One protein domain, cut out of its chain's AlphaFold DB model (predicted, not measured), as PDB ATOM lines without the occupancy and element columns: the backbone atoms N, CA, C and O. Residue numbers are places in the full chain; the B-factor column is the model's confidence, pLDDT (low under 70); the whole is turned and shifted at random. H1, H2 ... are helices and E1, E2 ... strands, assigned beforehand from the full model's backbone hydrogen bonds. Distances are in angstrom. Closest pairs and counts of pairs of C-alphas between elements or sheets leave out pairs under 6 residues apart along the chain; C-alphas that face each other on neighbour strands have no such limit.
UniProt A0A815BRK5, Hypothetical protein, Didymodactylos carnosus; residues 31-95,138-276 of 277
ATOM      1  N   LEU A  31      51.766 -15.503  37.974       77.44
ATOM      2  CA  LEU A  31      50.414 -15.600  37.435       77.44
ATOM      3  C   LEU A  31      49.400 -15.688  38.582       77.44
ATOM      4  O   LEU A  31      49.565 -16.461  39.528       77.44
ATOM      5  N   VAL A  32      48.328 -14.906  38.482       83.12
ATOM      6  CA  VAL A  32      47.229 -14.950  39.447       83.12
ATOM      7  C   VAL A  32      46.483 -16.274  39.286       83.12
ATOM      8  O   VAL A  32      45.968 -16.581  38.211       83.12
ATOM      9  N   GLU A  33      46.420 -17.054  40.361       89.06
ATOM     10  CA  GLU A  33      45.607 -18.269  40.421       89.06
ATOM     11  C   GLU A  33      44.106 -17.935  40.374       89.06
ATOM     12  O   GLU A  33      43.650 -16.954  40.961       89.06
ATOM     13  N   GLU A  34      43.325 -18.772  39.691       91.44
ATOM     14  CA  GLU A  34      41.888 -18.585  39.452       91.44
ATOM     15  C   GLU A  34      41.082 -19.805  39.923       91.44
ATOM     16  O   GLU A  34      41.626 -20.891  40.122       91.44
ATOM     17  N   GLY A  35      39.761 -19.651  40.045       92.44
ATOM     18  CA  GLY A  35      38.846 -20.713  40.467       92.44
ATOM     19  C   GLY A  35      38.575 -20.694  41.973       92.44
ATOM     20  O   GLY A  35      38.311 -19.636  42.551       92.44
ATOM     21  N   ASN A  36      38.594 -21.862  42.616       95.12
ATOM     22  CA  ASN A  36      38.155 -22.047  44.006       95.12
ATOM     23  C   ASN A  36      39.233 -21.652  45.033       95.12
ATOM     24  O   ASN A  36      39.583 -22.441  45.907       95.12
ATOM     25  N   ILE A  37      39.765 -20.434  44.940       91.94
ATOM     26  CA  ILE A  37      40.874 -19.963  45.779       91.94
ATOM     27  C   ILE A  37      40.567 -18.625  46.453       91.94
ATOM     28  O   ILE A  37      39.874 -17.774  45.893       91.94
ATOM     29  N   GLY A  38      41.084 -18.438  47.673       91.88
ATOM     30  CA  GLY A  38      40.926 -17.204  48.444       91.88
ATOM     31  C   GLY A  38      39.453 -16.819  48.603       91.88
ATOM     32  O   GLY A  38      38.620 -17.656  48.949       91.88
ATOM     33  N   ALA A  39      39.116 -15.568  48.282       90.75
ATOM     34  CA  ALA A  39      37.728 -15.091  48.278       90.75
ATOM     35  C   ALA A  39      36.815 -15.873  47.302       90.75
ATOM     36  O   ALA A  39      35.609 -15.969  47.524       90.75
ATOM     37  N   GLY A  40      37.382 -16.485  46.256       92.12
ATOM     38  CA  GLY A  40      36.682 -17.339  45.295       92.12
ATOM     39  C   GLY A  40      36.288 -18.722  45.827       92.12
ATOM     40  O   GLY A  40      35.424 -19.381  45.245       92.12
ATOM     41  N   ALA A  41      36.869 -19.182  46.941       91.44
ATOM     42  CA  ALA A  41      36.667 -20.545  47.440       91.44
ATOM     43  C   ALA A  41      35.181 -20.868  47.687       91.44
ATOM     44  O   ALA A  41      34.692 -21.889  47.211       91.44
ATOM     45  N   GLY A  42      34.442 -19.954  48.323       88.75
ATOM     46  CA  GLY A  42      33.003 -20.090  48.597       88.75
ATOM     47  C   GLY A  42      32.076 -19.412  47.579       88.75
ATOM     48  O   GLY A  42      30.890 -19.243  47.855       88.75
ATOM     49  N   CYS A  43      32.597 -18.955  46.438       91.56
ATOM     50  CA  CYS A  43      31.798 -18.250  45.438       91.56
ATOM     51  C   CYS A  43      30.897 -19.204  44.635       91.56
ATOM     52  O   CYS A  43      31.321 -20.304  44.263       91.56
ATOM     53  N   ALA A  44      29.668 -18.755  44.361       91.06
ATOM     54  CA  ALA A  44      28.689 -19.434  43.513       91.06
ATOM     55  C   ALA A  44      27.798 -18.417  42.774       91.06
ATOM     56  O   ALA A  44      27.645 -17.280  43.233       91.06
ATOM     57  N   VAL A  45      27.201 -18.845  41.658       90.12
ATOM     58  CA  VAL A  45      26.283 -18.072  40.799       90.12
ATOM     59  C   VAL A  45      24.944 -18.796  40.638       90.12
ATOM     60  O   VAL A  45      24.879 -20.011  40.812       90.12
ATOM     61  N   GLY A  46      23.867 -18.071  40.315       86.06
ATOM     62  CA  GLY A  46      22.529 -18.663  40.156       86.06
ATOM     63  C   GLY A  46      21.778 -18.961  41.456       86.06
ATOM     64  O   GLY A  46      20.838 -19.748  41.458       86.06
ATOM     65  N   LYS A  47      22.185 -18.342  42.569       83.19
ATOM     66  CA  LYS A  47      21.647 -18.595  43.916       83.19
ATOM     67  C   LYS A  47      20.261 -17.999  44.196       83.19
ATOM     68  O   LYS A  47      19.790 -18.069  45.323       83.19
ATOM     69  N   MET A  48      19.630 -17.302  43.251       79.56
ATOM     70  CA  MET A  48      18.284 -16.729  43.451       79.56
ATOM     71  C   MET A  48      17.216 -17.790  43.703       79.56
ATOM     72  O   MET A  48      16.179 -17.486  44.278       79.56
ATOM     73  N   PHE A  49      17.504 -19.026  43.317       79.50
ATOM     74  CA  PHE A  49      16.629 -20.167  43.496       79.50
ATOM     75  C   PHE A  49      17.129 -21.131  44.583       79.50
ATOM     76  O   PHE A  49      16.595 -22.223  44.671       79.50
ATOM     77  N   GLY A  50      18.114 -20.742  45.400       80.75
ATOM     78  CA  GLY A  50      18.748 -21.605  46.408       80.75
ATOM     79  C   GLY A  50      20.068 -22.224  45.932       80.75
ATOM     80  O   GLY A  50      20.339 -22.306  44.724       80.75
ATOM     81  N   ILE A  51      20.941 -22.607  46.873       83.00
ATOM     82  CA  ILE A  51      22.279 -23.130  46.562       83.00
ATOM     83  C   ILE A  51      22.225 -24.467  45.824       83.00
ATOM     84  O   ILE A  51      23.112 -24.768  45.026       83.00
ATOM     85  N   GLU A  52      21.166 -25.251  46.026       84.75
ATOM     86  CA  GLU A  52      20.965 -26.549  45.385       84.75
ATOM     87  C   GLU A  52      20.791 -26.425  43.868       84.75
ATOM     88  O   GLU A  52      21.136 -27.341  43.118       84.75
ATOM     89  N   ARG A  53      20.316 -25.258  43.413       87.00
ATOM     90  CA  ARG A  53      20.170 -24.894  41.999       87.00
ATOM     91  C   ARG A  53      21.308 -24.022  41.482       87.00
ATOM     92  O   ARG A  53      21.377 -23.774  40.280       87.00
ATOM     93  N   ALA A  54      22.221 -23.595  42.344       89.25
ATOM     94  CA  ALA A  54      23.362 -22.785  41.956       89.25
ATOM     95  C   ALA A  54      24.445 -23.610  41.241       89.25
ATOM     96  O   ALA A  54      24.386 -24.845  41.128       89.25
ATOM     97  N   MET A  55      25.460 -22.889  40.770       91.06
ATOM     98  CA  MET A  55      26.682 -23.435  40.192       91.06
ATOM     99  C   MET A  55      27.912 -22.777  40.809       91.06
ATOM    100  O   MET A  55      27.880 -21.618  41.234       91.06
ATOM    101  N   LYS A  56      29.018 -23.520  40.851       93.56
ATOM    102  CA  LYS A  56      30.279 -23.028  41.394       93.56
ATOM    103  C   LYS A  56      30.857 -21.938  40.492       93.56
ATOM    104  O   LYS A  56      30.946 -22.099  39.277       93.56
ATOM    105  N   SER A  57      31.308 -20.860  41.121       93.62
ATOM    106  CA  SER A  57      32.122 -19.802  40.519       93.62
ATOM    107  C   SER A  57      33.390 -19.601  41.353       93.62
ATOM    108  O   SER A  57      33.733 -20.441  42.186       93.62
ATOM    109  N   GLY A  58      34.132 -18.517  41.149       94.31
ATOM    110  CA  GLY A  58      35.412 -18.365  41.823       94.31
ATOM    111  C   GLY A  58      36.037 -16.993  41.685       94.31
ATOM    112  O   GLY A  58      35.351 -15.979  41.544       94.31
ATOM    113  N   LEU A  59      37.363 -17.004  41.750       94.31
ATOM    114  CA  LEU A  59      38.227 -15.879  41.436       94.31
ATOM    115  C   LEU A  59      38.582 -15.919  39.947       94.31
ATOM    116  O   LEU A  59      38.926 -16.981  39.426       94.31
ATOM    117  N   GLY A  60      38.513 -14.780  39.272       93.00
ATOM    118  CA  GLY A  60      38.926 -14.634  37.881       93.00
ATOM    119  C   GLY A  60      39.775 -13.390  37.683       93.00
ATOM    120  O   GLY A  60      39.637 -12.404  38.409       93.00
ATOM    121  N   THR A  61      40.651 -13.432  36.685       93.44
ATOM    122  CA  THR A  61      41.484 -12.296  36.294       93.44
ATOM    123  C   THR A  61      41.523 -12.131  34.781       93.44
ATOM    124  O   THR A  61      41.392 -13.089  34.023       93.44
ATOM    125  N   ALA A  62      41.706 -10.902  34.313       91.44
ATOM    126  CA  ALA A  62      41.982 -10.618  32.914       91.44
ATOM    127  C   ALA A  62      42.784  -9.324  32.799       91.44
ATOM    128  O   ALA A  62      42.725  -8.465  33.678       91.44
ATOM    129  N   SER A  63      43.494  -9.159  31.689       91.12
ATOM    130  CA  SER A  63      44.170  -7.912  31.359       91.12
ATOM    131  C   SER A  63      44.155  -7.643  29.859       91.12
ATOM    132  O   SER A  63      43.996  -8.551  29.037       91.12
ATOM    133  N   ILE A  64      44.277  -6.366  29.509       88.56
ATOM    134  CA  ILE A  64      44.524  -5.885  28.153       88.56
ATOM    135  C   ILE A  64      45.676  -4.888  28.232       88.56
ATOM    136  O   ILE A  64      45.645  -3.957  29.037       88.56
ATOM    137  N   THR A  65      46.663  -5.067  27.360       88.25
ATOM    138  CA  THR A  65      47.752  -4.113  27.155       88.25
ATOM    139  C   THR A  65      47.596  -3.477  25.783       88.25
ATOM    140  O   THR A  65      47.513  -4.181  24.776       88.25
ATOM    141  N   LEU A  66      47.573  -2.147  25.739       85.12
ATOM    142  CA  LEU A  66      47.649  -1.380  24.500       85.12
ATOM    143  C   LEU A  66      49.063  -0.834  24.343       85.12
ATOM    144  O   LEU A  66      49.617  -0.269  25.285       85.12
ATOM    145  N   ARG A  67      49.642  -1.009  23.155       85.06
ATOM    146  CA  ARG A  67      50.976  -0.517  22.800       85.06
ATOM    147  C   ARG A  67      50.850   0.549  21.720       85.06
ATOM    148  O   ARG A  67      50.105   0.363  20.762       85.06
ATOM    149  N   ASP A  68      51.591   1.636  21.874       81.56
ATOM    150  CA  ASP A  68      51.811   2.621  20.822       81.56
ATOM    151  C   ASP A  68      53.205   2.400  20.243       81.56
ATOM    152  O   ASP A  68      54.220   2.688  20.877       81.56
ATOM    153  N   GLU A  69      53.244   1.877  19.021       84.69
ATOM    154  CA  GLU A  69      54.485   1.569  18.312       84.69
ATOM    155  C   GLU A  69      55.319   2.820  18.014       84.69
ATOM    156  O   GLU A  69      56.542   2.737  17.950       84.69
ATOM    157  N   LYS A  70      54.689   3.996  17.870       84.44
ATOM    158  CA  LYS A  70      55.408   5.235  17.537       84.44
ATOM    159  C   LYS A  70      56.208   5.762  18.715       84.44
ATOM    160  O   LYS A  70      57.300   6.290  18.535       84.44
ATOM    161  N   THR A  71      55.641   5.656  19.911       83.44
ATOM    162  CA  THR A  71      56.257   6.156  21.146       83.44
ATOM    163  C   THR A  71      56.940   5.050  21.949       83.44
ATOM    164  O   THR A  71      57.546   5.338  22.977       83.44
ATOM    165  N   ASN A  72      56.839   3.795  21.488       85.88
ATOM    166  CA  ASN A  72      57.255   2.586  22.199       85.88
ATOM    167  C   ASN A  72      56.754   2.556  23.657       85.88
ATOM    168  O   ASN A  72      57.448   2.111  24.570       85.88
ATOM    169  N   SER A  73      55.549   3.082  23.879       84.88
ATOM    170  CA  SER A  73      54.921   3.153  25.194       84.88
ATOM    171  C   SER A  73      53.726   2.209  25.259       84.88
ATOM    172  O   SER A  73      53.188   1.772  24.238       84.88
ATOM    173  N   SER A  74      53.298   1.863  26.470       86.56
ATOM    174  CA  SER A  74      52.129   1.014  26.666       86.56
ATOM    175  C   SER A  74      51.340   1.404  27.898       86.56
ATOM    176  O   SER A  74      51.884   1.971  28.846       86.56
ATOM    177  N   ILE A  75      50.069   1.032  27.884       90.44
ATOM    178  CA  ILE A  75      49.225   0.998  29.074       90.44
ATOM    179  C   ILE A  75      48.698  -0.410  29.259       90.44
ATOM    180  O   ILE A  75      48.403  -1.106  28.284       90.44
ATOM    181  N   THR A  76      48.531  -0.808  30.509       89.62
ATOM    182  CA  THR A  76      47.875  -2.058  30.873       89.62
ATOM    183  C   THR A  76      46.711  -1.762  31.799       89.62
ATOM    184  O   THR A  76      46.826  -0.989  32.751       89.62
ATOM    185  N   VAL A  77      45.574  -2.392  31.517       91.50
ATOM    186  CA  VAL A  77      44.421  -2.441  32.414       91.50
ATOM    187  C   VAL A  77      44.176  -3.905  32.738       91.50
ATOM    188  O   VAL A  77      43.943  -4.713  31.841       91.50
ATOM    189  N   GLY A  78      44.283  -4.251  34.014       92.06
ATOM    190  CA  GLY A  78      44.033  -5.579  34.553       92.06
ATOM    191  C   GLY A  78      42.909  -5.554  35.575       92.06
ATOM    192  O   GLY A  78      42.530  -4.497  36.075       92.06
ATOM    193  N   VAL A  79      42.370  -6.720  35.900       96.94
ATOM    194  CA  VAL A  79      41.373  -6.874  36.956       96.94
ATOM    195  C   VAL A  79      41.529  -8.216  37.654       96.94
ATOM    196  O   VAL A  79      41.940  -9.205  37.042       96.94
ATOM    197  N   ILE A  80      41.145  -8.252  38.923       94.31
ATOM    198  CA  ILE A  80      40.844  -9.470  39.670       94.31
ATOM    199  C   ILE A  80      39.443  -9.341  40.272       94.31
ATOM    200  O   ILE A  80      39.090  -8.277  40.783       94.31
ATOM    201  N   VAL A  81      38.620 -10.386  40.183       95.62
ATOM    202  CA  VAL A  81      37.226 -10.368  40.651       95.62
ATOM    203  C   VAL A  81      36.842 -11.699  41.287       95.62
ATOM    204  O   VAL A  81      37.120 -12.762  40.734       95.62
ATOM    205  N   ALA A  82      36.197 -11.644  42.451       94.81
ATOM    206  CA  ALA A  82      35.530 -12.778  43.079       94.81
ATOM    207  C   ALA A  82      34.027 -12.680  42.792       94.81
ATOM    208  O   ALA A  82      33.381 -11.692  43.147       94.81
ATOM    209  N   VAL A  83      33.477 -13.691  42.123       90.94
ATOM    210  CA  VAL A  83      32.119 -13.633  41.565       90.94
ATOM    211  C   VAL A  83      31.160 -14.448  42.414       90.94
ATOM    212  O   VAL A  83      31.076 -15.659  42.241       90.94
ATOM    213  N   LYS A  84      30.387 -13.811  43.295       87.06
ATOM    214  CA  LYS A  84      29.293 -14.466  44.029       87.06
ATOM    215  C   LYS A  84      27.961 -13.831  43.636       87.06
ATOM    216  O   LYS A  84      27.428 -13.010  44.371       87.06
ATOM    217  N   GLY A  85      27.430 -14.204  42.477       77.94
ATOM    218  CA  GLY A  85      26.198 -13.629  41.931       77.94
ATOM    219  C   GLY A  85      24.926 -14.342  42.397       77.94
ATOM    220  O   GLY A  85      24.915 -15.553  42.632       77.94
ATOM    221  N   GLY A  86      23.821 -13.602  42.506       66.38
ATOM    222  CA  GLY A  86      22.500 -14.208  42.676       66.38
ATOM    223  C   GLY A  86      21.953 -14.835  41.399       66.38
ATOM    224  O   GLY A  86      21.212 -15.810  41.460       66.38
ATOM    225  N   SER A  87      22.372 -14.316  40.258       68.94
ATOM    226  CA  SER A  87      21.753 -14.592  38.966       68.94
ATOM    227  C   SER A  87      22.654 -15.427  38.064       68.94
ATOM    228  O   SER A  87      23.764 -15.804  38.454       68.94
ATOM    229  N   ASN A  88      22.184 -15.718  36.850       71.62
ATOM    230  CA  ASN A  88      23.005 -16.361  35.829       71.62
ATOM    231  C   ASN A  88      24.119 -15.427  35.352       71.62
ATOM    232  O   ASN A  88      23.929 -14.210  35.260       71.62
ATOM    233  N   THR A  89      25.262 -16.016  35.003       58.50
ATOM    234  CA  THR A  89      26.356 -15.285  34.368       58.50
ATOM    235  C   THR A  89      26.238 -15.346  32.864       58.50
ATOM    236  O   THR A  89      26.378 -16.421  32.295       58.50
ATOM    237  N   THR A  90      26.028 -14.195  32.235       56.16
ATOM    238  CA  THR A  90      26.045 -14.037  30.788       56.16
ATOM    239  C   THR A  90      27.453 -14.041  30.204       56.16
ATOM    240  O   THR A  90      28.396 -13.490  30.765       56.16
ATOM    241  N   SER A  91      27.590 -14.656  29.039       49.97
ATOM    242  CA  SER A  91      28.562 -14.258  28.052       49.97
ATOM    243  C   SER A  91      27.779 -13.712  26.869       49.97
ATOM    244  O   SER A  91      27.363 -14.449  25.977       49.97
ATOM    245  N   SER A  92      27.587 -12.397  26.855       42.03
ATOM    246  CA  SER A  92      27.372 -11.667  25.615       42.03
ATOM    247  C   SER A  92      28.692 -11.726  24.851       42.03
ATOM    248  O   SER A  92      29.497 -10.802  24.919       42.03
ATOM    249  N   PHE A  93      28.984 -12.845  24.184       39.19
ATOM    250  CA  PHE A  93      30.183 -12.940  23.362       39.19
ATOM    251  C   PHE A  93      30.080 -11.858  22.281       39.19
ATOM    252  O   PHE A  93      29.390 -12.022  21.277       39.19
ATOM    253  N   TYR A  94      30.812 -10.756  22.444       33.41
ATOM    254  CA  TYR A  94      31.331 -10.047  21.288       33.41
ATOM    255  C   TYR A  94      32.337 -10.999  20.662       33.41
ATOM    256  O   TYR A  94      33.514 -11.026  21.033       33.41
ATOM    257  N   ARG A  95      31.891 -11.810  19.701       33.38
ATOM    258  CA  ARG A  95      32.821 -12.492  18.812       33.38
ATOM    259  C   ARG A  95      33.378 -11.410  17.892       33.38
ATOM    260  O   ARG A  95      32.912 -11.211  16.774       33.38
ATOM    261  N   TYR A 138      26.962 -11.321  17.532       30.41
ATOM    262  CA  TYR A 138      26.296 -11.524  18.814       30.41
ATOM    263  C   TYR A 138      25.663 -12.915  18.802       30.41
ATOM    264  O   TYR A 138      24.799 -13.187  17.972       30.41
ATOM    265  N   GLU A 139      26.118 -13.798  19.683       36.62
ATOM    266  CA  GLU A 139      25.495 -15.098  19.918       36.62
ATOM    267  C   GLU A 139      25.362 -15.243  21.437       36.62
ATOM    268  O   GLU A 139      26.356 -15.424  22.145       36.62
ATOM    269  N   GLU A 140      24.147 -15.052  21.955       45.94
ATOM    270  CA  GLU A 140      23.822 -15.388  23.342       45.94
ATOM    271  C   GLU A 140      23.871 -16.912  23.464       45.94
ATOM    272  O   GLU A 140      22.994 -17.615  22.970       45.94
ATOM    273  N   SER A 141      24.931 -17.428  24.081       51.91
ATOM    274  CA  SER A 141      24.993 -18.836  24.489       51.91
ATOM    275  C   SER A 141      24.380 -18.987  25.877       51.91
ATOM    276  O   SER A 141      24.399 -18.033  26.648       51.91
ATOM    277  N   GLU A 142      23.799 -20.146  26.197       52.78
ATOM    278  CA  GLU A 142      23.239 -20.400  27.528       52.78
ATOM    279  C   GLU A 142      24.312 -20.360  28.627       52.78
ATOM    280  O   GLU A 142      25.485 -20.677  28.435       52.78
ATOM    281  N   LEU A 143      23.884 -19.908  29.801       63.56
ATOM    282  CA  LEU A 143      24.705 -19.172  30.747       63.56
ATOM    283  C   LEU A 143      24.821 -19.903  32.075       63.56
ATOM    284  O   LEU A 143      23.790 -20.075  32.739       63.56
ATOM    285  N   PRO A 144      26.037 -20.298  32.500       67.81
ATOM    286  CA  PRO A 144      26.226 -20.928  33.797       67.81
ATOM    287  C   PRO A 144      25.582 -20.091  34.905       67.81
ATOM    288  O   PRO A 144      25.654 -18.859  34.902       67.81
ATOM    289  N   GLY A 145      24.882 -20.734  35.829       78.81
ATOM    290  CA  GLY A 145      24.008 -20.018  36.745       78.81
ATOM    291  C   GLY A 145      22.964 -20.913  37.379       78.81
ATOM    292  O   GLY A 145      23.279 -21.998  37.849       78.81
ATOM    293  N   ALA A 146      21.723 -20.435  37.430       84.50
ATOM    294  CA  ALA A 146      20.628 -21.193  38.010       84.50
ATOM    295  C   ALA A 146      20.316 -22.413  37.138       84.50
ATOM    296  O   ALA A 146      20.234 -22.300  35.914       84.50
ATOM    297  N   ARG A 147      20.118 -23.563  37.775       88.88
ATOM    298  CA  ARG A 147      19.696 -24.811  37.140       88.88
ATOM    299  C   ARG A 147      18.203 -25.052  37.356       88.88
ATOM    300  O   ARG A 147      17.598 -24.536  38.299       88.88
ATOM    301  N   THR A 148      17.602 -25.834  36.468       87.31
ATOM    302  CA  THR A 148      16.233 -26.343  36.623       87.31
ATOM    303  C   THR A 148      16.098 -27.204  37.891       87.31
ATOM    304  O   THR A 148      17.107 -27.686  38.403       87.31
ATOM    305  N   PRO A 149      14.882 -27.406  38.442       85.69
ATOM    306  CA  PRO A 149      14.691 -28.215  39.653       85.69
ATOM    307  C   PRO A 149      15.181 -29.666  39.535       85.69
ATOM    308  O   PRO A 149      15.601 -30.249  40.527       85.69
ATOM    309  N   ASP A 150      15.161 -30.235  38.327       86.94
ATOM    310  CA  ASP A 150      15.739 -31.552  38.024       86.94
ATOM    311  C   ASP A 150      17.279 -31.531  37.918       86.94
ATOM    312  O   ASP A 150      17.920 -32.578  37.875       86.94
ATOM    313  N   GLY A 151      17.885 -30.341  37.891       85.12
ATOM    314  CA  GLY A 151      19.319 -30.127  37.775       85.12
ATOM    315  C   GLY A 151      19.914 -30.484  36.413       85.12
ATOM    316  O   GLY A 151      21.140 -30.548  36.337       85.12
ATOM    317  N   LEU A 152      19.093 -30.723  35.381       84.19
ATOM    318  CA  LEU A 152      19.532 -31.212  34.065       84.19
ATOM    319  C   LEU A 152      19.806 -30.096  33.051       84.19
ATOM    320  O   LEU A 152      20.625 -30.284  32.155       84.19
ATOM    321  N   SER A 153      19.166 -28.937  33.217       83.44
ATOM    322  CA  SER A 153      19.248 -27.812  32.282       83.44
ATOM    323  C   SER A 153      19.507 -26.491  33.003       83.44
ATOM    324  O   SER A 153      19.330 -26.364  34.219       83.44
ATOM    325  N   LEU A 154      19.930 -25.479  32.247       82.25
ATOM    326  CA  LEU A 154      20.042 -24.116  32.755       82.25
ATOM    327  C   LEU A 154      18.667 -23.440  32.779       82.25
ATOM    328  O   LEU A 154      17.813 -23.657  31.923       82.25
ATOM    329  N   MET A 155      18.456 -22.597  33.783       78.00
ATOM    330  CA  MET A 155      17.266 -21.774  33.941       78.00
ATOM    331  C   MET A 155      17.635 -20.306  33.747       78.00
ATOM    332  O   MET A 155      18.592 -19.817  34.339       78.00
ATOM    333  N   ASN A 156      16.844 -19.577  32.960       78.69
ATOM    334  CA  ASN A 156      17.022 -18.139  32.779       78.69
ATOM    335  C   ASN A 156      16.317 -17.358  33.904       78.69
ATOM    336  O   ASN A 156      15.087 -17.276  33.924       78.69
ATOM    337  N   THR A 157      17.101 -16.762  34.809       76.12
ATOM    338  CA  THR A 157      16.595 -15.974  35.950       76.12
ATOM    339  C   THR A 157      15.697 -14.805  35.528       76.12
ATOM    340  O   THR A 157      14.641 -14.603  36.123       76.12
ATOM    341  N   VAL A 158      16.064 -14.055  34.482       76.38
ATOM    342  CA  VAL A 158      15.276 -12.898  34.010       76.38
ATOM    343  C   VAL A 158      13.906 -13.339  33.514       76.38
ATOM    344  O   VAL A 158      12.901 -12.724  33.856       76.38
ATOM    345  N   LYS A 159      13.852 -14.437  32.754       75.12
ATOM    346  CA  LYS A 159      12.588 -14.995  32.274       75.12
ATOM    347  C   LYS A 159      11.659 -15.346  33.439       75.12
ATOM    348  O   LYS A 159      10.478 -15.030  33.378       75.12
ATOM    349  N   GLN A 160      12.187 -15.935  34.515       76.25
ATOM    350  CA  GLN A 160      11.374 -16.255  35.695       76.25
ATOM    351  C   GLN A 160      10.849 -15.004  36.414       76.25
ATOM    352  O   GLN A 160       9.692 -14.991  36.831       76.25
ATOM    353  N   LEU A 161      11.670 -13.954  36.530       71.12
ATOM    354  CA  LEU A 161      11.257 -12.669  37.106       71.12
ATOM    355  C   LEU A 161      10.136 -12.022  36.283       71.12
ATOM    356  O   LEU A 161       9.116 -11.625  36.837       71.12
ATOM    357  N   VAL A 162      10.298 -11.955  34.958       73.00
ATOM    358  CA  VAL A 162       9.308 -11.354  34.045       73.00
ATOM    359  C   VAL A 162       7.987 -12.129  34.051       73.00
ATOM    360  O   VAL A 162       6.919 -11.528  33.991       73.00
ATOM    361  N   GLU A 163       8.041 -13.456  34.161       77.12
ATOM    362  CA  GLU A 163       6.851 -14.310  34.246       77.12
ATOM    363  C   GLU A 163       6.176 -14.286  35.637       77.12
ATOM    364  O   GLU A 163       5.244 -15.055  35.864       77.12
ATOM    365  N   ASN A 164       6.621 -13.422  36.567       67.00
ATOM    366  CA  ASN A 164       6.170 -13.350  37.968       67.00
ATOM    367  C   ASN A 164       6.272 -14.686  38.724       67.00
ATOM    368  O   ASN A 164       5.533 -14.938  39.673       67.00
ATOM    369  N   LYS A 165       7.199 -15.556  38.313       65.81
ATOM    370  CA  LYS A 165       7.479 -16.838  38.979       65.81
ATOM    371  C   LYS A 165       8.485 -16.704  40.121       65.81
ATOM    372  O   LYS A 165       8.797 -17.692  40.777       65.81
ATOM    373  N   LEU A 166       9.022 -15.502  40.314       66.75
ATOM    374  CA  LEU A 166       9.983 -15.172  41.353       66.75
ATOM    375  C   LEU A 166       9.728 -13.734  41.822       66.75
ATOM    376  O   LEU A 166       9.874 -12.796  41.039       66.75
ATOM    377  N   SER A 167       9.351 -13.555  43.086       67.31
ATOM    378  CA  SER A 167       9.239 -12.243  43.731       67.31
ATOM    379  C   SER A 167      10.450 -11.954  44.625       67.31
ATOM    380  O   SER A 167      11.188 -12.856  45.019       67.31
ATOM    381  N   LEU A 168      10.664 -10.680  44.978       65.44
ATOM    382  CA  LEU A 168      11.711 -10.310  45.939       65.44
ATOM    383  C   LEU A 168      11.502 -10.993  47.298       65.44
ATOM    384  O   LEU A 168      12.482 -11.419  47.901       65.44
ATOM    385  N   SER A 169      10.254 -11.134  47.754       65.81
ATOM    386  CA  SER A 169       9.915 -11.895  48.964       65.81
ATOM    387  C   SER A 169      10.355 -13.352  48.855       65.81
ATOM    388  O   SER A 169      11.043 -13.822  49.753       65.81
ATOM    389  N   ASP A 170      10.091 -14.018  47.724       67.31
ATOM    390  CA  ASP A 170      10.532 -15.405  47.515       67.31
ATOM    391  C   ASP A 170      12.060 -15.509  47.571       67.31
ATOM    392  O   ASP A 170      12.606 -16.411  48.200       67.31
ATOM    393  N   ILE A 171      12.772 -14.554  46.959       65.56
ATOM    394  CA  ILE A 171      14.240 -14.518  46.982       65.56
ATOM    395  C   ILE A 171      14.758 -14.351  48.414       65.56
ATOM    396  O   ILE A 171      15.733 -15.006  48.774       65.56
ATOM    397  N   PHE A 172      14.155 -13.478  49.223       65.94
ATOM    398  CA  PHE A 172      14.582 -13.270  50.609       65.94
ATOM    399  C   PHE A 172      14.235 -14.456  51.514       65.94
ATOM    400  O   PHE A 172      15.071 -14.828  52.337       65.94
ATOM    401  N   ASP A 173      13.078 -15.090  51.319       64.19
ATOM    402  CA  ASP A 173      12.651 -16.265  52.086       64.19
ATOM    403  C   ASP A 173      13.508 -17.497  51.775       64.19
ATOM    404  O   ASP A 173      13.966 -18.176  52.693       64.19
ATOM    405  N   ILE A 174      13.837 -17.729  50.498       63.62
ATOM    406  CA  ILE A 174      14.781 -18.781  50.080       63.62
ATOM    407  C   ILE A 174      16.185 -18.519  50.656       63.62
ATOM    408  O   ILE A 174      16.936 -19.451  50.937       63.62
ATOM    409  N   ARG A 175      16.561 -17.247  50.846       61.47
ATOM    410  CA  ARG A 175      17.919 -16.837  51.237       61.47
ATOM    411  C   ARG A 175      18.157 -16.656  52.728       61.47
ATOM    412  O   ARG A 175      19.295 -16.313  53.065       61.47
ATOM    413  N   GLN A 176      17.166 -16.865  53.598       53.66
ATOM    414  CA  GLN A 176      17.309 -16.577  55.034       53.66
ATOM    415  C   GLN A 176      18.565 -17.228  55.658       53.66
ATOM    416  O   GLN A 176      19.174 -16.622  56.539       53.66
ATOM    417  N   ASP A 177      19.043 -18.358  55.116       50.28
ATOM    418  CA  ASP A 177      20.260 -19.054  55.570       50.28
ATOM    419  C   ASP A 177      21.510 -18.915  54.658       50.28
ATOM    420  O   ASP A 177      22.614 -19.294  55.061       50.28
ATOM    421  N   GLU A 178      21.405 -18.347  53.447       56.28
ATOM    422  CA  GLU A 178      22.467 -18.427  52.412       56.28
ATOM    423  C   GLU A 178      23.243 -17.122  52.144       56.28
ATOM    424  O   GLU A 178      24.257 -17.097  51.426       56.28
ATOM    425  N   GLY A 179      22.813 -16.027  52.770       58.00
ATOM    426  CA  GLY A 179      23.492 -14.735  52.737       58.00
ATOM    427  C   GLY A 179      23.412 -13.980  51.402       58.00
ATOM    428  O   GLY A 179      23.062 -14.495  50.337       58.00
ATOM    429  N   ILE A 180      23.780 -12.701  51.474       65.50
ATOM    430  CA  ILE A 180      23.751 -11.734  50.369       65.50
ATOM    431  C   ILE A 180      24.700 -12.193  49.237       65.50
ATOM    432  O   ILE A 180      25.704 -12.890  49.461       65.50
ATOM    433  N   SER A 181      24.352 -11.872  47.991       75.50
ATOM    434  CA  SER A 181      25.234 -12.076  46.831       75.50
ATOM    435  C   SER A 181      26.177 -10.887  46.700       75.50
ATOM    436  O   SER A 181      25.827  -9.774  47.052       75.50
ATOM    437  N   THR A 182      27.431 -11.097  46.328       81.56
ATOM    438  CA  THR A 182      28.427 -10.022  46.302       81.56
ATOM    439  C   THR A 182      29.475 -10.325  45.252       81.56
ATOM    440  O   THR A 182      30.289 -11.229  45.433       81.56
ATOM    441  N   THR A 183      29.494  -9.556  44.171       89.50
ATOM    442  CA  THR A 183      30.645  -9.552  43.270       89.50
ATOM    443  C   THR A 183      31.592  -8.434  43.678       89.50
ATOM    444  O   THR A 183      31.219  -7.265  43.665       89.50
ATOM    445  N   ILE A 184      32.819  -8.784  44.059       94.50
ATOM    446  CA  ILE A 184      33.834  -7.813  44.481       94.50
ATOM    447  C   ILE A 184      35.065  -7.922  43.591       94.50
ATOM    448  O   ILE A 184      35.563  -9.022  43.345       94.50
ATOM    449  N   GLY A 185      35.574  -6.791  43.111       95.75
ATOM    450  CA  GLY A 185      36.732  -6.781  42.225       95.75
ATOM    451  C   GLY A 185      37.584  -5.525  42.318       95.75
ATOM    452  O   GLY A 185      37.163  -4.480  42.809       95.75
ATOM    453  N   CYS A 186      38.813  -5.639  41.825       97.50
ATOM    454  CA  CYS A 186      39.777  -4.552  41.764       97.50
ATOM    455  C   CYS A 186      40.361  -4.453  40.355       97.50
ATOM    456  O   CYS A 186      41.012  -5.384  39.879       97.50
ATOM    457  N   VAL A 187      40.114  -3.323  39.696       97.62
ATOM    458  CA  VAL A 187      40.762  -2.917  38.449       97.62
ATOM    459  C   VAL A 187      42.101  -2.272  38.792       97.62
ATOM    460  O   VAL A 187      42.176  -1.397  39.651       97.62
ATOM    461  N   ALA A 188      43.158  -2.667  38.096       96.12
ATOM    462  CA  ALA A 188      44.492  -2.107  38.232       96.12
ATOM    463  C   ALA A 188      44.979  -1.559  36.889       96.12
ATOM    464  O   ALA A 188      44.769  -2.173  35.844       96.12
ATOM    465  N   THR A 189      45.656  -0.414  36.905       95.25
ATOM    466  CA  THR A 189      46.303   0.137  35.710       95.25
ATOM    467  C   THR A 189      47.627   0.821  36.027       95.25
ATOM    468  O   THR A 189      47.879   1.248  37.152       95.25
ATOM    469  N   ASP A 190      48.496   0.928  35.030       93.19
ATOM    470  CA  ASP A 190      49.723   1.721  35.089       93.19
ATOM    471  C   ASP A 190      49.523   3.188  34.670       93.19
ATOM    472  O   ASP A 190      50.401   4.013  34.921       93.19
ATOM    473  N   VAL A 191      48.364   3.549  34.109       95.19
ATOM    474  CA  VAL A 191      48.011   4.935  33.756       95.19
ATOM    475  C   VAL A 191      47.962   5.803  35.006       95.19
ATOM    476  O   VAL A 191      47.348   5.423  35.999       95.19
ATOM    477  N   LYS A 192      48.550   7.003  34.962       95.50
ATOM    478  CA  LYS A 192      48.456   7.985  36.053       95.50
ATOM    479  C   LYS A 192      47.029   8.530  36.175       95.50
ATOM    480  O   LYS A 192      46.541   9.187  35.259       95.50
ATOM    481  N   LEU A 193      46.396   8.303  37.326       95.44
ATOM    482  CA  LEU A 193      45.019   8.724  37.601       95.44
ATOM    483  C   LEU A 193      44.935   9.620  38.838       95.44
ATOM    484  O   LEU A 193      45.628   9.408  39.834       95.44
ATOM    485  N   THR A 194      44.023  10.589  38.810       96.88
ATOM    486  CA  THR A 194      43.540  11.253  40.026       96.88
ATOM    487  C   THR A 194      42.545  10.355  40.769       96.88
ATOM    488  O   THR A 194      41.988   9.414  40.201       96.88
ATOM    489  N   LYS A 195      42.258  10.663  42.042       96.88
ATOM    490  CA  LYS A 195      41.243   9.931  42.821       96.88
ATOM    491  C   LYS A 195      39.866   9.964  42.153       96.88
ATOM    492  O   LYS A 195      39.216   8.931  42.073       96.88
ATOM    493  N   VAL A 196      39.465  11.111  41.603       98.12
ATOM    494  CA  VAL A 196      38.183  11.269  40.894       98.12
ATOM    495  C   VAL A 196      38.129  10.391  39.641       98.12
ATOM    496  O   VAL A 196      37.125   9.724  39.398       98.12
ATOM    497  N   GLN A 197      39.219  10.336  38.872       98.12
ATOM    498  CA  GLN A 197      39.317   9.472  37.692       98.12
ATOM    499  C   GLN A 197      39.256   7.985  38.064       98.12
ATOM    500  O   GLN A 197      38.520   7.231  37.433       98.12
ATOM    501  N   ALA A 198      39.967   7.568  39.118       97.69
ATOM    502  CA  ALA A 198      39.921   6.192  39.611       97.69
ATOM    503  C   ALA A 198      38.509   5.795  40.079       97.69
ATOM    504  O   ALA A 198      38.027   4.726  39.708       97.69
ATOM    505  N   THR A 199      37.812   6.675  40.809       98.31
ATOM    506  CA  THR A 199      36.407   6.462  41.200       98.31
ATOM    507  C   THR A 199      35.502   6.333  39.979       98.31
ATOM    508  O   THR A 199      34.639   5.458  39.940       98.31
ATOM    509  N   LYS A 200      35.711   7.156  38.944       98.50
ATOM    510  CA  LYS A 200      34.909   7.057  37.722       98.50
ATOM    511  C   LYS A 200      35.159   5.747  36.971       98.50
ATOM    512  O   LYS A 200      34.199   5.132  36.522       98.50
ATOM    513  N   ILE A 201      36.409   5.288  36.884       98.38
ATOM    514  CA  ILE A 201      36.739   3.981  36.292       98.38
ATOM    515  C   ILE A 201      36.132   2.842  37.111       98.38
ATOM    516  O   ILE A 201      35.596   1.909  36.525       98.38
ATOM    517  N   ALA A 202      36.156   2.934  38.444       98.31
ATOM    518  CA  ALA A 202      35.520   1.942  39.308       98.31
ATOM    519  C   ALA A 202      34.015   1.849  39.021       98.31
ATOM    520  O   ALA A 202      33.494   0.752  38.865       98.31
ATOM    521  N   GLN A 203      33.339   2.990  38.844       98.44
ATOM    522  CA  GLN A 203      31.938   3.019  38.426       98.44
ATOM    523  C   GLN A 203      31.734   2.385  37.040       98.44
ATOM    524  O   GLN A 203      30.852   1.554  36.888       98.44
ATOM    525  N   MET A 204      32.554   2.729  36.042       98.38
ATOM    526  CA  MET A 204      32.453   2.150  34.688       98.38
ATOM    527  C   MET A 204      32.745   0.643  34.666       98.38
ATOM    528  O   MET A 204      32.225  -0.087  33.830       98.38
ATOM    529  N   ALA A 205      33.552   0.141  35.599       97.75
ATOM    530  CA  ALA A 205      33.840  -1.283  35.721       97.75
ATOM    531  C   ALA A 205      32.572  -2.116  36.003       97.75
ATOM    532  O   ALA A 205      32.499  -3.266  35.566       97.75
ATOM    533  N   HIS A 206      31.550  -1.531  36.646       97.38
ATOM    534  CA  HIS A 206      30.243  -2.175  36.832       97.38
ATOM    535  C   HIS A 206      29.540  -2.489  35.500       97.38
ATOM    536  O   HIS A 206      28.821  -3.482  35.424       97.38
ATOM    537  N   ASP A 207      29.818  -1.754  34.417       95.69
ATOM    538  CA  ASP A 207      29.272  -2.065  33.087       95.69
ATOM    539  C   ASP A 207      29.774  -3.430  32.573       95.69
ATOM    540  O   ASP A 207      29.121  -4.091  31.766       95.69
ATOM    541  N   GLY A 208      30.941  -3.892  33.037       93.38
ATOM    542  CA  GLY A 208      31.419  -5.253  32.782       93.38
ATOM    543  C   GLY A 208      30.620  -6.314  33.538       93.38
ATOM    544  O   GLY A 208      30.330  -7.373  32.980       93.38
ATOM    545  N   LEU A 209      30.214  -6.013  34.777       92.38
ATOM    546  CA  LEU A 209      29.336  -6.881  35.566       92.38
ATOM    547  C   LEU A 209      27.954  -6.979  34.914       92.38
ATOM    548  O   LEU A 209      27.475  -8.082  34.686       92.38
ATOM    549  N   ALA A 210      27.355  -5.853  34.521       90.81
ATOM    550  CA  ALA A 210      26.044  -5.825  33.865       90.81
ATOM    551  C   ALA A 210      26.012  -6.565  32.520       90.81
ATOM    552  O   ALA A 210      24.992  -7.144  32.154       90.81
ATOM    553  N   ARG A 211      27.138  -6.606  31.798       87.75
ATOM    554  CA  ARG A 211      27.267  -7.401  30.566       87.75
ATOM    555  C   ARG A 211      27.396  -8.903  30.810       87.75
ATOM    556  O   ARG A 211      27.195  -9.673  29.878       87.75
ATOM    557  N   THR A 212      27.726  -9.323  32.032       86.88
ATOM    558  CA  THR A 212      28.055 -10.722  32.349       86.88
ATOM    559  C   THR A 212      27.282 -11.327  33.504       86.88
ATOM    560  O   THR A 212      27.455 -12.501  33.798       86.88
ATOM    561  N   ILE A 213      26.398 -10.585  34.156       86.50
ATOM    562  CA  ILE A 213      25.535 -11.066  35.233       86.50
ATOM    563  C   ILE A 213      24.155 -10.472  34.985       86.50
ATOM    564  O   ILE A 213      24.032  -9.261  34.812       86.50
ATOM    565  N   ASN A 214      23.119 -11.313  34.936       83.06
ATOM    566  CA  ASN A 214      21.778 -10.834  34.612       83.06
ATOM    567  C   ASN A 214      20.667 -11.563  35.396       83.06
ATOM    568  O   ASN A 214      20.482 -12.770  35.192       83.06
ATOM    569  N   PRO A 215      19.909 -10.856  36.260       83.19
ATOM    570  CA  PRO A 215      20.105  -9.451  36.657       83.19
ATOM    571  C   PRO A 215      21.334  -9.255  37.563       83.19
ATOM    572  O   PRO A 215      21.770 -10.188  38.235       83.19
ATOM    573  N   VAL A 216      21.875  -8.041  37.610       88.31
ATOM    574  CA  VAL A 216      22.943  -7.628  38.539       88.31
ATOM    575  C   VAL A 216      22.490  -6.396  39.321       88.31
ATOM    576  O   VAL A 216      21.529  -5.744  38.910       88.31
ATOM    577  N   HIS A 217      23.174  -6.054  40.416       88.81
ATOM    578  CA  HIS A 217      22.855  -4.880  41.244       88.81
ATOM    579  C   HIS A 217      21.441  -4.925  41.830       88.81
ATOM    580  O   HIS A 217      20.782  -3.900  42.016       88.81
ATOM    581  N   THR A 218      20.954  -6.130  42.110       84.44
ATOM    582  CA  THR A 218      19.680  -6.308  42.795       84.44
ATOM    583  C   THR A 218      19.787  -5.835  44.249       84.44
ATOM    584  O   THR A 218      20.890  -5.753  44.791       84.44
ATOM    585  N   PRO A 219      18.665  -5.578  44.944       81.19
ATOM    586  CA  PRO A 219      18.694  -5.198  46.362       81.19
ATOM    587  C   PRO A 219      19.381  -6.221  47.284       81.19
ATOM    588  O   PRO A 219      19.726  -5.898  48.415       81.19
ATOM    589  N   ALA A 220      19.560  -7.460  46.813       78.44
ATOM    590  CA  ALA A 220      20.242  -8.531  47.528       78.44
ATOM    591  C   ALA A 220      21.687  -8.762  47.036       78.44
ATOM    592  O   ALA A 220      22.272  -9.811  47.349       78.44
ATOM    593  N   ASP A 221      22.235  -7.821  46.260       83.00
ATOM    594  CA  ASP A 221      23.623  -7.793  45.813       83.00
ATOM    595  C   ASP A 221      24.430  -6.718  46.566       83.00
ATOM    596  O   ASP A 221      23.955  -5.620  46.846       83.00
ATOM    597  N   GLY A 222      25.680  -7.040  46.883       88.12
ATOM    598  CA  GLY A 222      26.666  -6.158  47.508       88.12
ATOM    599  C   GLY A 222      27.817  -5.827  46.561       88.12
ATOM    600  O   GLY A 222      28.970  -5.870  46.978       88.12
ATOM    601  N   ASP A 223      27.526  -5.609  45.277       93.56
ATOM    602  CA  ASP A 223      28.555  -5.479  44.245       93.56
ATOM    603  C   ASP A 223      29.474  -4.273  44.487       93.56
ATOM    604  O   ASP A 223      29.007  -3.151  44.692       93.56
ATOM    605  N   ALA A 224      30.789  -4.496  44.433       95.69
ATOM    606  CA  ALA A 224      31.787  -3.472  44.721       95.69
ATOM    607  C   ALA A 224      33.005  -3.579  43.797       95.69
ATOM    608  O   ALA A 224      33.731  -4.576  43.808       95.69
ATOM    609  N   MET A 225      33.276  -2.513  43.045       97.62
ATOM    610  CA  MET A 225      34.482  -2.385  42.231       97.62
ATOM    611  C   MET A 225      35.410  -1.304  42.783       97.62
ATOM    612  O   MET A 225      34.994  -0.188  43.083       97.62
ATOM    613  N   PHE A 226      36.697  -1.630  42.870       97.44
ATOM    614  CA  PHE A 226      37.766  -0.703  43.232       97.44
ATOM    615  C   PHE A 226      38.686  -0.470  42.038       97.44
ATOM    616  O   PHE A 226      38.877  -1.370  41.225       97.44
ATOM    617  N   THR A 227      39.314   0.703  41.969       98.25
ATOM    618  CA  THR A 227      40.354   0.991  40.973       98.25
ATOM    619  C   THR A 227      41.631   1.437  41.663       98.25
ATOM    620  O   THR A 227      41.613   2.374  42.466       98.25
ATOM    621  N   ILE A 228      42.746   0.806  41.307       95.25
ATOM    622  CA  ILE A 228      44.095   1.192  41.717       95.25
ATOM    623  C   ILE A 228      44.935   1.577  40.498       95.25
ATOM    624  O   ILE A 228      44.748   1.072  39.392       95.25
ATOM    625  N   SER A 229      45.873   2.495  40.711       95.81
ATOM    626  CA  SER A 229      46.814   2.941  39.690       95.81
ATOM    627  C   SER A 229      48.224   2.960  40.262       95.81
ATOM    628  O   SER A 229      48.439   3.502  41.346       95.81
ATOM    629  N   THR A 230      49.180   2.384  39.529       93.00
ATOM    630  CA  THR A 230      50.608   2.489  39.870       93.00
ATOM    631  C   THR A 230      51.231   3.782  39.343       93.00
ATOM    632  O   THR A 230      52.285   4.191  39.820       93.00
ATOM    633  N   GLY A 231      50.593   4.431  38.360       92.06
ATOM    634  CA  GLY A 231      51.055   5.679  37.750       92.06
ATOM    635  C   GLY A 231      52.402   5.588  37.027       92.06
ATOM    636  O   GLY A 231      53.027   6.626  36.810       92.06
ATOM    637  N   LYS A 232      52.858   4.374  36.689       91.38
ATOM    638  CA  LYS A 232      54.166   4.110  36.071       91.38
ATOM    639  C   LYS A 232      54.191   4.339  34.554       91.38
ATOM    640  O   LYS A 232      55.273   4.519  34.001       91.38
ATOM    641  N   SER A 233      53.044   4.324  33.870       90.62
ATOM    642  CA  SER A 233      53.009   4.506  32.416       90.62
ATOM    643  C   SER A 233      53.332   5.947  32.020       90.62
ATOM    644  O   SER A 233      52.822   6.910  32.597       90.62
ATOM    645  N   THR A 234      54.159   6.085  30.987       88.06
ATOM    646  CA  THR A 234      54.481   7.360  30.335       88.06
ATOM    647  C   THR A 234      53.479   7.727  29.239       88.06
ATOM    648  O   THR A 234      53.453   8.875  28.789       88.06
ATOM    649  N   MET A 235      52.626   6.783  28.827       85.94
ATOM    650  CA  MET A 235      51.567   7.023  27.856       85.94
ATOM    651  C   MET A 235      50.414   7.778  28.522       85.94
ATOM    652  O   MET A 235      49.878   7.367  29.553       85.94
ATOM    653  N   LYS A 236      49.980   8.876  27.897       84.50
ATOM    654  CA  LYS A 236      48.721   9.524  28.270       84.50
ATOM    655  C   LYS A 236      47.565   8.716  27.698       84.50
ATOM    656  O   LYS A 236      47.487   8.532  26.487       84.50
ATOM    657  N   ALA A 237      46.659   8.284  28.564       85.88
ATOM    658  CA  ALA A 237      45.434   7.610  28.168       85.88
ATOM    659  C   ALA A 237      44.226   8.449  28.572       85.88
ATOM    660  O   ALA A 237      44.177   8.999  29.674       85.88
ATOM    661  N   ASP A 238      43.258   8.540  27.666       90.62
ATOM    662  CA  ASP A 238      41.982   9.174  27.957       90.62
ATOM    663  C   ASP A 238      41.180   8.347  28.977       90.62
ATOM    664  O   ASP A 238      41.235   7.113  28.985       90.62
ATOM    665  N   LEU A 239      40.416   9.026  29.837       93.69
ATOM    666  CA  LEU A 239      39.609   8.378  30.872       93.69
ATOM    667  C   LEU A 239      38.592   7.397  30.274       93.69
ATOM    668  O   LEU A 239      38.385   6.318  30.831       93.69
ATOM    669  N   MET A 240      37.979   7.758  29.142       92.44
ATOM    670  CA  MET A 240      37.014   6.918  28.441       92.44
ATOM    671  C   MET A 240      37.679   5.631  27.962       92.44
ATOM    672  O   MET A 240      37.130   4.557  28.184       92.44
ATOM    673  N   LEU A 241      38.888   5.720  27.396       91.31
ATOM    674  CA  LEU A 241      39.646   4.547  26.962       91.31
ATOM    675  C   LEU A 241      39.905   3.589  28.133       91.31
ATOM    676  O   LEU A 241      39.586   2.404  28.038       91.31
ATOM    677  N   VAL A 242      40.449   4.095  29.245       93.25
ATOM    678  CA  VAL A 242      40.756   3.262  30.420       93.25
ATOM    679  C   VAL A 242      39.484   2.656  31.010       93.25
ATOM    680  O   VAL A 242      39.471   1.470  31.333       93.25
ATOM    681  N   GLY A 243      38.398   3.428  31.100       96.31
ATOM    682  CA  GLY A 243      37.110   2.944  31.592       96.31
ATOM    683  C   GLY A 243      36.476   1.875  30.692       96.31
ATOM    684  O   GLY A 243      35.988   0.865  31.193       96.31
ATOM    685  N   THR A 244      36.544   2.033  29.366       93.56
ATOM    686  CA  THR A 244      36.076   1.017  28.407       93.56
ATOM    687  C   THR A 244      36.888  -0.274  28.519       93.56
ATOM    688  O   THR A 244      36.318  -1.370  28.533       93.56
ATOM    689  N   LEU A 245      38.216  -0.169  28.639       91.38
ATOM    690  CA  LEU A 245      39.072  -1.331  28.876       91.38
ATOM    691  C   LEU A 245      38.746  -1.997  30.214       91.38
ATOM    692  O   LEU A 245      38.630  -3.219  30.245       91.38
ATOM    693  N   ALA A 246      38.537  -1.215  31.278       96.44
ATOM    694  CA  ALA A 246      38.174  -1.708  32.606       96.44
ATOM    695  C   ALA A 246      36.892  -2.547  32.562       96.44
ATOM    696  O   ALA A 246      36.898  -3.702  32.986       96.44
ATOM    697  N   ALA A 247      35.824  -2.021  31.960       95.44
ATOM    698  CA  ALA A 247      34.580  -2.765  31.789       95.44
ATOM    699  C   ALA A 247      34.797  -4.060  30.981       95.44
ATOM    700  O   ALA A 247      34.207  -5.095  31.287       95.44
ATOM    701  N   THR A 248      35.644  -4.022  29.946       91.12
ATOM    702  CA  THR A 248      35.934  -5.183  29.083       91.12
ATOM    703  C   THR A 248      36.723  -6.271  29.812       91.12
ATOM    704  O   THR A 248      36.441  -7.459  29.654       91.12
ATOM    705  N   VAL A 249      37.725  -5.900  30.616       91.69
ATOM    706  CA  VAL A 249      38.486  -6.892  31.388       91.69
ATOM    707  C   VAL A 249      37.650  -7.476  32.522       91.69
ATOM    708  O   VAL A 249      37.783  -8.666  32.781       91.69
ATOM    709  N   VAL A 250      36.750  -6.699  33.139       95.62
ATOM    710  CA  VAL A 250      35.795  -7.212  34.140       95.62
ATOM    711  C   VAL A 250      34.920  -8.303  33.538       95.62
ATOM    712  O   VAL A 250      34.865  -9.397  34.088       95.62
ATOM    713  N   GLU A 251      34.314  -8.046  32.378       91.25
ATOM    714  CA  GLU A 251      33.518  -9.036  31.643       91.25
ATOM    715  C   GLU A 251      34.307 -10.343  31.429       91.25
ATOM    716  O   GLU A 251      33.862 -11.431  31.802       91.25
ATOM    717  N   ARG A 252      35.540 -10.245  30.916       89.75
ATOM    718  CA  ARG A 252      36.402 -11.419  30.697       89.75
ATOM    719  C   ARG A 252      36.736 -12.150  31.996       89.75
ATOM    720  O   ARG A 252      36.761 -13.381  32.013       89.75
ATOM    721  N   ALA A 253      37.017 -11.414  33.065       91.94
ATOM    722  CA  ALA A 253      37.387 -11.990  34.349       91.94
ATOM    723  C   ALA A 253      36.205 -12.696  35.025       91.94
ATOM    724  O   ALA A 253      36.404 -13.766  35.596       91.94
ATOM    725  N   VAL A 254      34.980 -12.174  34.895       92.25
ATOM    726  CA  VAL A 254      33.765 -12.842  35.392       92.25
ATOM    727  C   VAL A 254      33.562 -14.188  34.699       92.25
ATOM    728  O   VAL A 254      33.392 -15.210  35.365       92.25
ATOM    729  N   ILE A 255      33.672 -14.217  33.368       87.94
ATOM    730  CA  ILE A 255      33.559 -15.462  32.594       87.94
ATOM    731  C   ILE A 255      34.645 -16.457  33.026       87.94
ATOM    732  O   ILE A 255      34.367 -17.635  33.254       87.94
ATOM    733  N   ARG A 256      35.891 -15.996  33.192       88.88
ATOM    734  CA  ARG A 256      36.990 -16.855  33.652       88.88
ATOM    735  C   ARG A 256      36.753 -17.400  35.053       88.88
ATOM    736  O   ARG A 256      36.968 -18.590  35.250       88.88
ATOM    737  N   ALA A 257      36.259 -16.590  35.988       90.94
ATOM    738  CA  ALA A 257      35.949 -17.019  37.351       90.94
ATOM    739  C   ALA A 257      34.979 -18.211  37.377       90.94
ATOM    740  O   ALA A 257      35.170 -19.165  38.129       90.94
ATOM    741  N   VAL A 258      33.957 -18.164  36.525       90.12
ATOM    742  CA  VAL A 258      32.941 -19.215  36.383       90.12
ATOM    743  C   VAL A 258      33.515 -20.447  35.682       90.12
ATOM    744  O   VAL A 258      33.348 -21.570  36.152       90.12
ATOM    745  N   MET A 259      34.251 -20.253  34.585       87.75
ATOM    746  CA  MET A 259      34.785 -21.356  33.778       87.75
ATOM    747  C   MET A 259      35.999 -22.057  34.402       87.75
ATOM    748  O   MET A 259      36.306 -23.197  34.037       87.75
ATOM    749  N   LYS A 260      36.728 -21.386  35.300       89.75
ATOM    750  CA  LYS A 260      37.888 -21.925  36.031       89.75
ATOM    751  C   LYS A 260      37.517 -22.559  37.368       89.75
ATOM    752  O   LYS A 260      38.348 -23.271  37.923       89.75
ATOM    753  N   ALA A 261      36.304 -22.332  37.864       92.44
ATOM    754  CA  ALA A 261      35.807 -23.010  39.050       92.44
ATOM    755  C   ALA A 261      35.757 -24.531  38.846       92.44
ATOM    756  O   ALA A 261      35.471 -25.018  37.750       92.44
ATOM    757  N   THR A 262      36.021 -25.277  39.914       94.19
ATOM    758  CA  THR A 262      35.915 -26.742  39.956       94.19
ATOM    759  C   THR A 262      34.731 -27.144  40.819       94.19
ATOM    760  O   THR A 262      34.398 -26.436  41.769       94.19
ATOM    761  N   SER A 263      34.060 -28.247  40.498       93.31
ATOM    762  CA  SER A 263      32.908 -28.677  41.293       93.31
ATOM    763  C   SER A 263      33.310 -28.982  42.736       93.31
ATOM    764  O   SER A 263      34.410 -29.464  43.004       93.31
ATOM    765  N   ILE A 264      32.392 -28.717  43.659       90.62
ATOM    766  CA  ILE A 264      32.448 -29.207  45.041       90.62
ATOM    767  C   ILE A 264      31.179 -30.035  45.301       90.62
ATOM    768  O   ILE A 264      30.241 -29.951  44.496       90.62
ATOM    769  N   PRO A 265      31.109 -30.845  46.374       87.25
ATOM    770  CA  PRO A 265      29.910 -31.622  46.669       87.25
ATOM    771  C   PRO A 265      28.642 -30.757  46.623       87.25
ATOM    772  O   PRO A 265      28.594 -29.680  47.210       87.25
ATOM    773  N   ASN A 266      27.632 -31.223  45.884       82.44
ATOM    774  CA  ASN A 266      26.333 -30.564  45.674       82.44
ATOM    775  C   ASN A 266      26.346 -29.218  44.922       82.44
ATOM    776  O   ASN A 266      25.285 -28.626  44.742       82.44
ATOM    777  N   LEU A 267      27.498 -28.757  44.425       88.88
ATOM    778  CA  LEU A 267      27.601 -27.505  43.676       88.88
ATOM    779  C   LEU A 267      28.495 -27.686  42.431       88.88
ATOM    780  O   LEU A 267      29.725 -27.569  42.519       88.88
ATOM    781  N   PRO A 268      27.900 -27.989  41.261       91.94
ATOM    782  CA  PRO A 268      28.648 -28.284  40.045       91.94
ATOM    783  C   PRO A 268      29.250 -27.022  39.423       91.94
ATOM    784  O   PRO A 268      28.666 -25.940  39.467       91.94
ATOM    785  N   SER A 269      30.411 -27.167  38.793       90.75
ATOM    786  CA  SER A 269      31.029 -26.130  37.968       90.75
ATOM    787  C   SER A 269      30.371 -26.022  36.592       90.75
ATOM    788  O   SER A 269      29.813 -26.985  36.063       90.75
ATOM    789  N   ALA A 270      30.503 -24.847  35.972       86.44
ATOM    790  CA  ALA A 270      30.072 -24.595  34.597       86.44
ATOM    791  C   ALA A 270      30.630 -25.618  33.603       86.44
ATOM    792  O   ALA A 270      29.900 -26.153  32.776       86.44
ATOM    793  N   ARG A 271      31.928 -25.915  33.708       83.12
ATOM    794  CA  ARG A 271      32.629 -26.782  32.759       83.12
ATOM    795  C   ARG A 271      32.107 -28.213  32.783       83.12
ATOM    796  O   ARG A 271      31.880 -28.784  31.727       83.12
ATOM    797  N   GLU A 272      31.939 -28.780  33.974       83.75
ATOM    798  CA  GLU A 272      31.454 -30.156  34.123       83.75
ATOM    799  C   GLU A 272      29.976 -30.298  33.774       83.75
ATOM    800  O   GLU A 272      29.552 -31.363  33.331       83.75
ATOM    801  N   PHE A 273      29.187 -29.248  33.998       82.12
ATOM    802  CA  PHE A 273      27.787 -29.226  33.600       82.12
ATOM    803  C   PHE A 273      27.659 -29.205  32.073       82.12
ATOM    804  O   PHE A 273      27.045 -30.095  31.499       82.12
ATOM    805  N   LEU A 274      28.337 -28.258  31.417       75.75
ATOM    806  CA  LEU A 274      28.291 -28.086  29.962       75.75
ATOM    807  C   LEU A 274      28.931 -29.243  29.186       75.75
ATOM    808  O   LEU A 274      28.641 -29.414  28.012       75.75
ATOM    809  N   SER A 275      29.809 -30.037  29.806       72.62
ATOM    810  CA  SER A 275      30.393 -31.216  29.153       72.62
ATOM    811  C   SER A 275      29.474 -32.443  29.146       72.62
ATOM    812  O   SER A 275      29.840 -33.458  28.560       72.62
ATOM    813  N   LYS A 276      28.354 -32.403  29.879       66.19
ATOM    814  CA  LYS A 276      27.403 -33.521  30.026       66.19
ATOM    815  C   LYS A 276      26.122 -33.338  29.206       66.19
ATOM    816  O   LYS A 276      25.350 -34.289  29.113       66.19
TER     817      LYS A 276
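This is residues 31 to 95 and 138 to 276 of the 277 residues of the protein "Hypothetical protein" of Didymodactylos carnosus (UniProt A0A815BRK5). A four-stranded sheet has two long helices, H3 and H4, packed slantwise over one face, while its other face bears no named helix. The short helices H1 and H2 lie beyond the end of the sheet where E2 ends and E5 begins; H5 packs on the end of H4, and a loose little pair of strands, E3 and E4, lies away from the sheet. The 204 printed residues run E1 E2 E3 E4 H1 H2 E5 H3 E6 H4 H5, five named helices and six named strands; the class is mixed, helices and strands, with 101 residues in named elements, under half. The large sheet has the order E1, E2, E5, E6 and is mixed. The whole is compact, with a radius of gyration of the C-alphas of 17.7 A, yet elongated, spanning 58 by 34 by 33 A.

In the large sheet, E1 is residues 59 to 68, 30.8 A long, starting at C-alpha 59 (38.227, -15.879, 41.436). E2 is residues 73 to 84, 36.4 A; E5 is residues 182 to 189, 23.1 A; E6 is residues 224 to 229, 17.1 A. H3 is residues 195 to 212, 26.6 A, and H4 is residues 239 to 260, 30.8 A, ending at C-alpha 260 (37.888, -21.925, 36.031). The short elements are E3, residues 92 to 95; E4, 138 to 140; H1, 157 to 162; H2, 168 to 174; and H5, 270 to 274, ending at C-alpha 274 (28.291, -28.086, 29.962).

E1 and E2 form an antiparallel hairpin, with N 64 and O 77 2.9 A apart. E2 and E5 are antiparallel, with N 80 and O 186 at 3.0 A. E5 and E6 are parallel, with N 187 and O 226 at 2.8 A; with H3 they make a strand-helix-strand unit, two parallel neighbour strands with a helix between, whose crossover is right-handed. H3 and H4 are on the same face, forming two layers, sheet and helices. H4 lies over E1, E2 and E5 at a height over the sheet of 5.9 A; its closest C-alphas to E1 are those of Ala 257 and Gly 60, 3.9 A apart. H3 lies over E5 and E6 at a height of 7.7 A; its closest C-alphas to E6 are those of Ala 202 and Thr 227, 5.2 A apart. H3 and H4 touch at Gly 208 and Ala 247, C-alphas 4.1 A apart, at a steep tilt of 43 degrees, the same way. H4 touches H5 with residues 258 to 260 alone, the closest C-alphas being those of Met 259 and Ala 270, 5.8 A. H1 and H2 are not on the sheet and touch no helix. E3 and E4 are antiparallel, with no N and O within hydrogen-bond range. Each O i to N i+4 pair is within hydrogen-bond range in H1, H2, H4 and H5; in H3, 10 of 14 are.

The C-alphas of Lys 70 and Asp 173, the two farthest apart, are 59.0 A apart. Residues 96 to 137 are not printed; C-alphas 95 and 138 are 6.6 A apart across the cut. The links E4 to H1 and H3 to E6 are long. The mean pLDDT of the printed part is 83.7, with 34 residues under 70, among them 89 to 95, 138 to 144 and 164 to 180.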